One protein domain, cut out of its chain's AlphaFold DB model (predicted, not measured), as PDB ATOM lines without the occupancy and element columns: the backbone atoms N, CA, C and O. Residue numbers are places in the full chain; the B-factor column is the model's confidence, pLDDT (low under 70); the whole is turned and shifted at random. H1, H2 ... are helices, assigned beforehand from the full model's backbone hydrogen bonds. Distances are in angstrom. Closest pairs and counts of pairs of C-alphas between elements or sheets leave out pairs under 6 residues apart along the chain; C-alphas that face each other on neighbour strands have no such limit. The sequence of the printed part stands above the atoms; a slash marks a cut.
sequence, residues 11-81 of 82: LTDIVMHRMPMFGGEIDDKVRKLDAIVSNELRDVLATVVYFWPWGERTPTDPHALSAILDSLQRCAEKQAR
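Overview. This is residues 11 to 81 of the 82 residues of an uncharacterized protein of Pseudolabrys taiwanensis (UniProt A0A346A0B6). What shape do the C-alphas make? H4, the longest helix, stands beside H2 and H3 in an up-and-down bundle of three, each helix running against the one before it in the chain, and the short H1 packs on H2 and H3 on the side away from H4. What is printed? There are 71 residues with four named helices, in the order H1, H2, H3, H4, and no named strand: the class is all helix. How large is it? It is compact, with a radius of gyration of the C-alphas of 11.7 A, and its outline is elongated, 41 by 24 by 19 A.

Along the chain. Where is the longest helix? H4, residues 62 to 79, runs 25.9 A from C-alpha 62 at (138.818, 120.708, 118.867) to C-alpha 79 at (145.866, 109.107, 96.815). Where are the others? H3 is residues 39 to 51, 18.3 A long, and H2 is residues 24 to 34, 15.4 A long. H1, residues 11 to 15, begins at C-alpha 11 at (129.230, 118.751, 106.404).

Arrangement. What touches H4? H2 touches it at a shallow tilt of 24 degrees, the same way, the closest C-alphas being those of Ile 26 and Ser 66, 6.4 A apart. Residues 41 to 45 alone of H3 touch residues 69 to 76 of H4, closest at the C-alphas of Leu 41 and Leu 72, 7.2 A apart; this helical hairpin has a shallow tilt of 6 degrees, opposite ways. How do H2 and H3 meet? This helical hairpin only just touches, with 3 pairs of C-alphas within 8 A, closest at Asp 34 and Arg 42, 6.2 A, at a shallow tilt of 30 degrees, opposite ways. Where is H1? It touches H2, with the C-alphas of Val 15 and Arg 31 closest at 5.6 A, and residues 45 to 50 alone of H3, with those of Leu 11 and Ala 46 closest at 5.7 A; H1 and H4 are apart. What of the backbones? In H1, H2, H3 and H4 every O i to N i+4 pair is within hydrogen-bond range.

Size, cuts and confidence. How far does it reach? The two C-alphas farthest apart are those of Glu 56 and Arg 81, 41.1 A. Is it continuous? The printed part has no cut, the link from H2 to H3 is tight, and those from H1 to H2 and H3 to H4 are short. Is confidence low anywhere? No printed residue is under 70, and the mean pLDDT of the printed part is 94.8.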
ATOM      1  N   LEU A  11     128.455 118.579 107.642       95.94
ATOM      2  CA  LEU A  11     129.230 118.751 106.404       95.94
ATOM      3  C   LEU A  11     128.525 119.677 105.397       95.94
ATOM      4  O   LEU A  11     129.154 120.576 104.845       95.94
ATOM      5  N   THR A  12     127.222 119.488 105.170       94.69
ATOM      6  CA  THR A  12     126.432 120.335 104.266       94.69
ATOM      7  C   THR A  12     126.318 121.754 104.815       94.69
ATOM      8  O   THR A  12     126.482 122.709 104.058       94.69
ATOM      9  N   ASP A  13     126.113 121.900 106.122       95.19
ATOM     10  CA  ASP A  13     126.036 123.201 106.788       95.19
ATOM     11  C   ASP A  13     127.330 124.003 106.629       95.19
ATOM     12  O   ASP A  13     127.299 125.189 106.302       95.19
ATOM     13  N   ILE A  14     128.478 123.343 106.758       96.44
ATOM     14  CA  ILE A  14     129.797 123.961 106.603       96.44
ATOM     15  C   ILE A  14     130.094 124.298 105.134       96.44
ATOM     16  O   ILE A  14     130.556 125.401 104.825       96.44
ATOM     17  N   VAL A  15     129.863 123.356 104.215       96.31
ATOM     18  CA  VAL A  15     130.294 123.472 102.811       96.31
ATOM     19  C   VAL A  15     129.323 124.305 101.979       96.31
ATOM     20  O   VAL A  15     129.743 125.239 101.288       96.31
ATOM     21  N   MET A  16     128.031 123.980 102.053       94.38
ATOM     22  CA  MET A  16     126.991 124.586 101.219       94.38
ATOM     23  C   MET A  16     126.435 125.850 101.866       94.38
ATOM     24  O   MET A  16     126.347 126.884 101.208       94.38
ATOM     25  N   HIS A  17     126.114 125.786 103.163       94.12
ATOM     26  CA  HIS A  17     125.451 126.890 103.871       94.12
ATOM     27  C   HIS A  17     126.420 127.860 104.553       94.12
ATOM     28  O   HIS A  17     125.995 128.912 105.024       94.12
ATOM     29  N   ARG A  18     127.724 127.542 104.574       94.00
ATOM     30  CA  ARG A  18     128.792 128.356 105.187       94.00
ATOM     31  C   ARG A  18     128.516 128.703 106.655       94.00
ATOM     32  O   ARG A  18     128.922 129.763 107.131       94.00
ATOM     33  N   MET A  19     127.836 127.811 107.368       94.38
ATOM     34  CA  MET A  19     127.526 127.985 108.781       94.38
ATOM     35  C   MET A  19     128.765 127.724 109.646       94.38
ATOM     36  O   MET A  19     129.517 126.787 109.362       94.38
ATOM     37  N   PRO A  20     128.979 128.524 110.705       92.69
ATOM     38  CA  PRO A  20     130.057 128.294 111.654       92.69
ATOM     39  C   PRO A  20     129.647 127.178 112.620       92.69
ATOM     40  O   PRO A  20     128.927 127.427 113.586       92.69
ATOM     41  N   MET A  21     130.076 125.951 112.341       93.25
ATOM     42  CA  MET A  21     129.759 124.795 113.177       93.25
ATOM     43  C   MET A  21     130.858 124.618 114.223       93.25
ATOM     44  O   MET A  21     130.642 124.858 115.408       93.25
ATOM     45  N   PHE A  22     132.063 124.252 113.795       93.25
ATOM     46  CA  PHE A  22     133.163 123.917 114.700       93.25
ATOM     47  C   PHE A  22     134.070 125.113 115.012       93.25
ATOM     48  O   PHE A  22     134.945 125.017 115.873       93.25
ATOM     49  N   GLY A  23     133.860 126.240 114.326       90.81
ATOM     50  CA  GLY A  23     134.684 127.439 114.418       90.81
ATOM     51  C   GLY A  23     135.566 127.613 113.182       90.81
ATOM     52  O   GLY A  23     135.862 126.658 112.467       90.81
ATOM     53  N   GLY A  24     135.999 128.855 112.939       91.25
ATOM     54  CA  GLY A  24     136.567 129.276 111.652       91.25
ATOM     55  C   GLY A  24     137.701 128.393 111.123       91.25
ATOM     56  O   GLY A  24     137.661 127.998 109.963       91.25
ATOM     57  N   GLU A  25     138.668 128.026 111.967       94.19
ATOM     58  CA  GLU A  25     139.815 127.216 111.536       94.19
ATOM     59  C   GLU A  25     139.414 125.788 111.132       94.19
ATOM     60  O   GLU A  25     139.844 125.289 110.090       94.19
ATOM     61  N   ILE A  26     138.568 125.128 111.927       96.38
ATOM     62  CA  ILE A  26     138.126 123.757 111.651       96.38
ATOM     63  C   ILE A  26     137.180 123.740 110.449       96.38
ATOM     64  O   ILE A  26     137.352 122.923 109.547       96.38
ATOM     65  N   ASP A  27     136.234 124.678 110.385       97.38
ATOM     66  CA  ASP A  27     135.296 124.785 109.267       97.38
ATOM     67  C   ASP A  27     136.034 125.090 107.948       97.38
ATOM     68  O   ASP A  27     135.677 124.564 106.891       97.38
ATOM     69  N   ASP A  28     137.104 125.894 107.991       97.31
ATOM     70  CA  ASP A  28     137.994 126.122 106.848       97.31
ATOM     71  C   ASP A  28     138.703 124.835 106.407       97.31
ATOM     72  O   ASP A  28     138.783 124.567 105.203       97.31
ATOM     73  N   LYS A  29     139.203 124.025 107.351       97.50
ATOM     74  CA  LYS A  29     139.826 122.726 107.042       97.50
ATOM     75  C   LYS A  29     138.830 121.767 106.403       97.50
ATOM     76  O   LYS A  29     139.149 121.177 105.374       97.50
ATOM     77  N   VAL A  30     137.618 121.658 106.949       98.06
ATOM     78  CA  VAL A  30     136.547 120.814 106.392       98.06
ATOM     79  C   VAL A  30     136.220 121.229 104.957       98.06
ATOM     80  O   VAL A  30     136.170 120.374 104.075       98.06
ATOM     81  N   ARG A  31     136.079 122.535 104.684       98.00
ATOM     82  CA  ARG A  31     135.818 123.042 103.323       98.00
ATOM     83  C   ARG A  31     136.949 122.738 102.346       98.00
ATOM     84  O   ARG A  31     136.683 122.384 101.202       98.00
ATOM     85  N   LYS A  32     138.204 122.895 102.776       97.00
ATOM     86  CA  LYS A  32     139.372 122.573 101.941       97.00
ATOM     87  C   LYS A  32     139.445 121.079 101.642       97.00
ATOM     88  O   LYS A  32     139.720 120.717 100.506       97.00
ATOM     89  N   LEU A  33     139.178 120.240 102.641       97.38
ATOM     90  CA  LEU A  33     139.157 118.789 102.500       97.38
ATOM     91  C   LEU A  33     138.072 118.330 101.530       97.38
ATOM     92  O   LEU A  33     138.408 117.643 100.574       97.38
ATOM     93  N   ASP A  34     136.816 118.751 101.714       97.75
ATOM     94  CA  ASP A  34     135.688 118.359 100.845       97.75
ATOM     95  C   ASP A  34     135.960 118.646  99.356       97.75
ATOM     96  O   ASP A  34     135.537 117.884  98.493       97.75
ATOM     97  N   ALA A  35     136.733 119.696  99.056       96.12
ATOM     98  CA  ALA A  35     137.095 120.068  97.691       96.12
ATOM     99  C   ALA A  35     138.161 119.170  97.031       96.12
ATOM    100  O   ALA A  35     138.299 119.218  95.809       96.12
ATOM    101  N   ILE A  36     138.944 118.406  97.803       95.31
ATOM    102  CA  ILE A  36     140.102 117.646  97.290       95.31
ATOM    103  C   ILE A  36     140.038 116.138  97.558       95.31
ATOM    104  O   ILE A  36     140.812 115.385  96.972       95.31
ATOM    105  N   VAL A  37     139.182 115.694  98.478       96.12
ATOM    106  CA  VAL A  37     139.069 114.281  98.863       96.12
ATOM    107  C   VAL A  37     138.310 113.466  97.810       96.12
ATOM    108  O   VAL A  37     137.428 113.981  97.122       96.12
ATOM    109  N   SER A  38     138.619 112.170  97.707       95.75
ATOM    110  CA  SER A  38     137.794 111.222  96.949       95.75
ATOM    111  C   SER A  38     136.412 111.048  97.596       95.75
ATOM    112  O   SER A  38     136.213 111.438  98.749       95.75
ATOM    113  N   ASN A  39     135.465 110.408  96.903       94.75
ATOM    114  CA  ASN A  39     134.145 110.118  97.480       94.75
ATOM    115  C   ASN A  39     134.250 109.263  98.755       94.75
ATOM    116  O   ASN A  39     133.567 109.532  99.736       94.75
ATOM    117  N   GLU A  40     135.162 108.291  98.785       94.56
ATOM    118  CA  GLU A  40     135.372 107.422  99.945       94.56
ATOM    119  C   GLU A  40     135.886 108.213 101.155       94.56
ATOM    120  O   GLU A  40     135.402 108.046 102.273       94.56
ATOM    121  N   LEU A  41     136.855 109.111 100.948       96.06
ATOM    122  CA  LEU A  41     137.354 109.973 102.023       96.06
ATOM    123  C   LEU A  41     136.338 111.051 102.414       96.06
ATOM    124  O   LEU A  41     136.310 111.464 103.575       96.06
ATOM    125  N   ARG A  42     135.482 111.475 101.483       96.88
ATOM    126  CA  ARG A  42     134.364 112.379 101.758       96.88
ATOM    127  C   ARG A  42     133.345 111.745 102.698       96.88
ATOM    128  O   ARG A  42     132.901 112.414 103.625       96.88
ATOM    129  N   ASP A  43     133.028 110.465 102.521       96.81
ATOM    130  CA  ASP A  43     132.119 109.736 103.415       96.81
ATOM    131  C   ASP A  43     132.699 109.613 104.831       96.81
ATOM    132  O   ASP A  43     131.986 109.772 105.830       96.81
ATOM    133  N   VAL A  44     134.016 109.405 104.941       97.62
ATOM    134  CA  VAL A  44     134.712 109.420 106.236       97.62
ATOM    135  C   VAL A  44     134.669 110.814 106.860       97.62
ATOM    136  O   VAL A  44     134.323 110.937 108.033       97.62
ATOM    137  N   LEU A  45     134.963 111.866 106.089       97.81
ATOM    138  CA  LEU A  45     134.863 113.253 106.549       97.81
ATOM    139  C   LEU A  45     133.450 113.560 107.064       97.81
ATOM    140  O   LEU A  45     133.312 114.078 108.171       97.81
ATOM    141  N   ALA A  46     132.419 113.196 106.295       97.06
ATOM    142  CA  ALA A  46     131.016 113.367 106.657       97.06
ATOM    143  C   ALA A  46     130.686 112.666 107.979       97.06
ATOM    144  O   ALA A  46     130.105 113.279 108.871       97.06
ATOM    145  N   THR A  47     131.126 111.416 108.130       97.25
ATOM    146  CA  THR A  47     130.922 110.615 109.343       97.25
ATOM    147  C   THR A  47     131.605 111.251 110.555       97.25
ATOM    148  O   THR A  47     130.982 111.394 111.605       97.25
ATOM    149  N   VAL A  48     132.863 111.676 110.410       97.06
ATOM    150  CA  VAL A  48     133.635 112.299 111.497       97.06
ATOM    151  C   VAL A  48     132.950 113.567 111.993       97.06
ATOM    152  O   VAL A  48     132.755 113.704 113.196       97.06
ATOM    153  N   VAL A  49     132.554 114.477 111.096       96.19
ATOM    154  CA  VAL A  49     131.915 115.735 111.519       96.19
ATOM    155  C   VAL A  49     130.496 115.520 112.040       96.19
ATOM    156  O   VAL A  49     130.063 116.245 112.928       96.19
ATOM    157  N   TYR A  50     129.767 114.528 111.523       95.50
ATOM    158  CA  TYR A  50     128.406 114.240 111.972       95.50
ATOM    159  C   TYR A  50     128.374 113.684 113.399       95.50
ATOM    160  O   TYR A  50     127.559 114.110 114.212       95.50
ATOM    161  N   PHE A  51     129.275 112.750 113.713       95.75
ATOM    162  CA  PHE A  51     129.321 112.084 115.016       95.75
ATOM    163  C   PHE A  51     130.317 112.708 115.994       95.75
ATOM    164  O   PHE A  51     130.529 112.152 117.075       95.75
ATOM    165  N   TRP A  52     130.937 113.838 115.644       96.38
ATOM    166  CA  TRP A  52     131.861 114.500 116.553       96.38
ATOM    167  C   TRP A  52     131.151 114.842 117.870       96.38
ATOM    168  O   TRP A  52     130.035 115.355 117.824       96.38
ATOM    169  N   PRO A  53     131.739 114.568 119.046       94.75
ATOM    170  CA  PRO A  53     131.108 114.897 120.317       94.75
ATOM    171  C   PRO A  53     131.010 116.413 120.524       94.75
ATOM    172  O   PRO A  53     131.963 117.155 120.280       94.75
ATOM    173  N   TRP A  54     129.873 116.861 121.052       91.44
ATOM    174  CA  TRP A  54     129.628 118.256 121.421       91.44
ATOM    175  C   TRP A  54     129.321 118.379 122.912       91.44
ATOM    176  O   TRP A  54     128.613 117.544 123.477       91.44
ATOM    177  N   GLY A  55     129.849 119.432 123.538       87.50
ATOM    178  CA  GLY A  55     129.370 119.931 124.827       87.50
ATOM    179  C   GLY A  55     128.138 120.821 124.649       87.50
ATOM    180  O   GLY A  55     127.453 120.754 123.633       87.50
ATOM    181  N   GLU A  56     127.867 121.712 125.609       82.94
ATOM    182  CA  GLU A  56     126.665 122.563 125.561       82.94
ATOM    183  C   GLU A  56     126.573 123.431 124.296       82.94
ATOM    184  O   GLU A  56     125.475 123.637 123.780       82.94
ATOM    185  N   ARG A  57     127.700 123.965 123.800       83.44
ATOM    186  CA  ARG A  57     127.736 124.857 122.620       83.44
ATOM    187  C   ARG A  57     129.007 124.767 121.776       83.44
ATOM    188  O   ARG A  57     129.177 125.551 120.848       83.44
ATOM    189  N   THR A  58     129.921 123.865 122.112       85.19
ATOM    190  CA  THR A  58     131.234 123.769 121.466       85.19
ATOM    191  C   THR A  58     131.584 122.312 121.209       85.19
ATOM    192  O   THR A  58     131.220 121.460 122.029       85.19
ATOM    193  N   PRO A  59     132.319 122.006 120.130       89.12
ATOM    194  CA  PRO A  59     132.851 120.669 119.942       89.12
ATOM    195  C   PRO A  59     133.782 120.303 121.095       89.12
ATOM    196  O   PRO A  59     134.568 121.125 121.576       89.12
ATOM    197  N   THR A  60     133.688 119.059 121.541       94.38
ATOM    198  CA  THR A  60     134.613 118.507 122.526       94.38
ATOM    199  C   THR A  60     135.956 118.274 121.848       94.38
ATOM    200  O   THR A  60     135.996 117.734 120.747       94.38
ATOM    201  N   ASP A  61     137.048 118.675 122.499       94.25
ATOM    202  CA  ASP A  61     138.422 118.484 122.013       94.25
ATOM    203  C   ASP A  61     138.642 118.901 120.534       94.25
ATOM    204  O   ASP A  61     138.870 118.068 119.650       94.25
ATOM    205  N   PRO A  62     138.590 120.211 120.227       92.62
ATOM    206  CA  PRO A  62     138.818 120.708 118.867       92.62
ATOM    207  C   PRO A  62     140.218 120.366 118.323       92.62
ATOM    208  O   PRO A  62     140.409 120.294 117.106       92.62
ATOM    209  N   HIS A  63     141.198 120.116 119.199       94.81
ATOM    210  CA  HIS A  63     142.543 119.711 118.796       94.81
ATOM    211  C   HIS A  63     142.553 118.295 118.216       94.81
ATOM    212  O   HIS A  63     143.168 118.076 117.168       94.81
ATOM    213  N   ALA A  64     141.832 117.354 118.833       96.56
ATOM    214  CA  ALA A  64     141.670 116.009 118.288       96.56
ATOM    215  C   ALA A  64     140.964 116.023 116.925       96.56
ATOM    216  O   ALA A  64     141.426 115.352 115.997       96.56
ATOM    217  N   LEU A  65     139.907 116.831 116.764       96.38
ATOM    218  CA  LEU A  65     139.229 116.983 115.471       96.38
ATOM    219  C   LEU A  65     140.201 117.486 114.406       96.38
ATOM    220  O   LEU A  65     140.342 116.877 113.346       96.38
ATOM    221  N   SER A  66     140.929 118.562 114.712       96.75
ATOM    222  CA  SER A  66     141.937 119.118 113.813       96.75
ATOM    223  C   SER A  66     142.983 118.071 113.402       96.75
ATOM    224  O   SER A  66     143.296 117.958 112.219       96.75
ATOM    225  N   ALA A  67     143.484 117.258 114.338       97.81
ATOM    226  CA  ALA A  67     144.472 116.219 114.044       97.81
ATOM    227  C   ALA A  67     143.932 115.104 113.122       97.81
ATOM    228  O   ALA A  67     144.669 114.567 112.282       97.81
ATOM    229  N   ILE A  68     142.646 114.758 113.248       97.88
ATOM    230  CA  ILE A  68     141.974 113.805 112.353       97.88
ATOM    231  C   ILE A  68     141.828 114.405 110.953       97.88
ATOM    232  O   ILE A  68     142.167 113.737 109.974       97.88
ATOM    233  N   LEU A  69     141.409 115.669 110.846       97.88
ATOM    234  CA  LEU A  69     141.313 116.375 109.564       97.88
ATOM    235  C   LEU A  69     142.678 116.456 108.863       97.88
ATOM    236  O   LEU A  69     142.781 116.133 107.681       97.88
ATOM    237  N   ASP A  70     143.747 116.763 109.600       98.00
ATOM    238  CA  ASP A  70     145.112 116.765 109.062       98.00
ATOM    239  C   ASP A  70     145.541 115.365 108.579       98.00
ATOM    240  O   ASP A  70     146.296 115.222 107.615       98.00
ATOM    241  N   SER A  71     145.062 114.302 109.234       97.88
ATOM    242  CA  SER A  71     145.325 112.920 108.813       97.88
ATOM    243  C   SER A  71     144.578 112.559 107.531       97.88
ATOM    244  O   SER A  71     145.181 111.973 106.632       97.88
ATOM    245  N   LEU A  72     143.307 112.956 107.412       97.19
ATOM    246  CA  LEU A  72     142.523 112.794 106.186       97.19
ATOM    247  C   LEU A  72     143.152 113.556 105.018       97.19
ATOM    248  O   LEU A  72     143.236 113.012 103.917       97.19
ATOM    249  N   GLN A  73     143.675 114.757 105.266       96.88
ATOM    250  CA  GLN A  73     144.372 115.537 104.244       96.88
ATOM    251  C   GLN A  73     145.591 114.779 103.715       96.88
ATOM    252  O   GLN A  73     145.737 114.607 102.506       96.88
ATOM    253  N   ARG A  74     146.430 114.244 104.612       97.12
ATOM    254  CA  ARG A  74     147.586 113.422 104.215       97.12
ATOM    255  C   ARG A  74     147.176 112.179 103.423       97.12
ATOM    256  O   ARG A  74     147.924 111.750 102.548       97.12
ATOM    257  N   CYS A  75     146.027 111.574 103.726       96.62
ATOM    258  CA  CYS A  75     145.501 110.452 102.944       96.62
ATOM    259  C   CYS A  75     145.102 110.887 101.528       96.62
ATOM    260  O   CYS A  75     145.513 110.235 100.569       96.62
ATOM    261  N   ALA A  76     144.381 112.002 101.391       95.50
ATOM    262  CA  ALA A  76     143.986 112.547 100.092       95.50
ATOM    263  C   ALA A  76     145.208 112.908  99.230       95.50
ATOM    264  O   ALA A  76     145.297 112.522  98.067       95.50
ATOM    265  N   GLU A  77     146.207 113.564  99.824       95.19
ATOM    266  CA  GLU A  77     147.460 113.915  99.147       95.19
ATOM    267  C   GLU A  77     148.248 112.686  98.672       95.19
ATOM    268  O   GLU A  77     148.922 112.748  97.644       95.19
ATOM    269  N   LYS A  78     148.186 111.567  99.407       94.88
ATOM    270  CA  LYS A  78     148.804 110.301  98.990       94.88
ATOM    271  C   LYS A  78     148.039 109.646  97.844       94.88
ATOM    272  O   LYS A  78     148.681 109.168  96.917       94.88
ATOM    273  N   GLN A  79     146.705 109.645  97.892       91.94
ATOM    274  CA  GLN A  79     145.866 109.107  96.815       91.94
ATOM    275  C   GLN A  79     146.053 109.881  95.507       91.94
ATOM    276  O   GLN A  79     146.147 109.264  94.457       91.94
ATOM    277  N   ALA A  80     146.191 111.208  95.564       88.31
ATOM    278  CA  ALA A  80     146.405 112.039  94.376       88.31
ATOM    279  C   ALA A  80     147.773 111.831  93.691       88.31
ATOM    280  O   ALA A  80     147.980 112.309  92.578       88.31
ATOM    281  N   ARG A  81     148.728 111.175  94.365       84.81
ATOM    282  CA  ARG A  81     150.075 110.879  93.840       84.81
ATOM    283  C   ARG A  81     150.218 109.454  93.299       84.81
ATOM    284  O   ARG A  81     151.268 109.160  92.727       84.81
TER     285      ARG A  81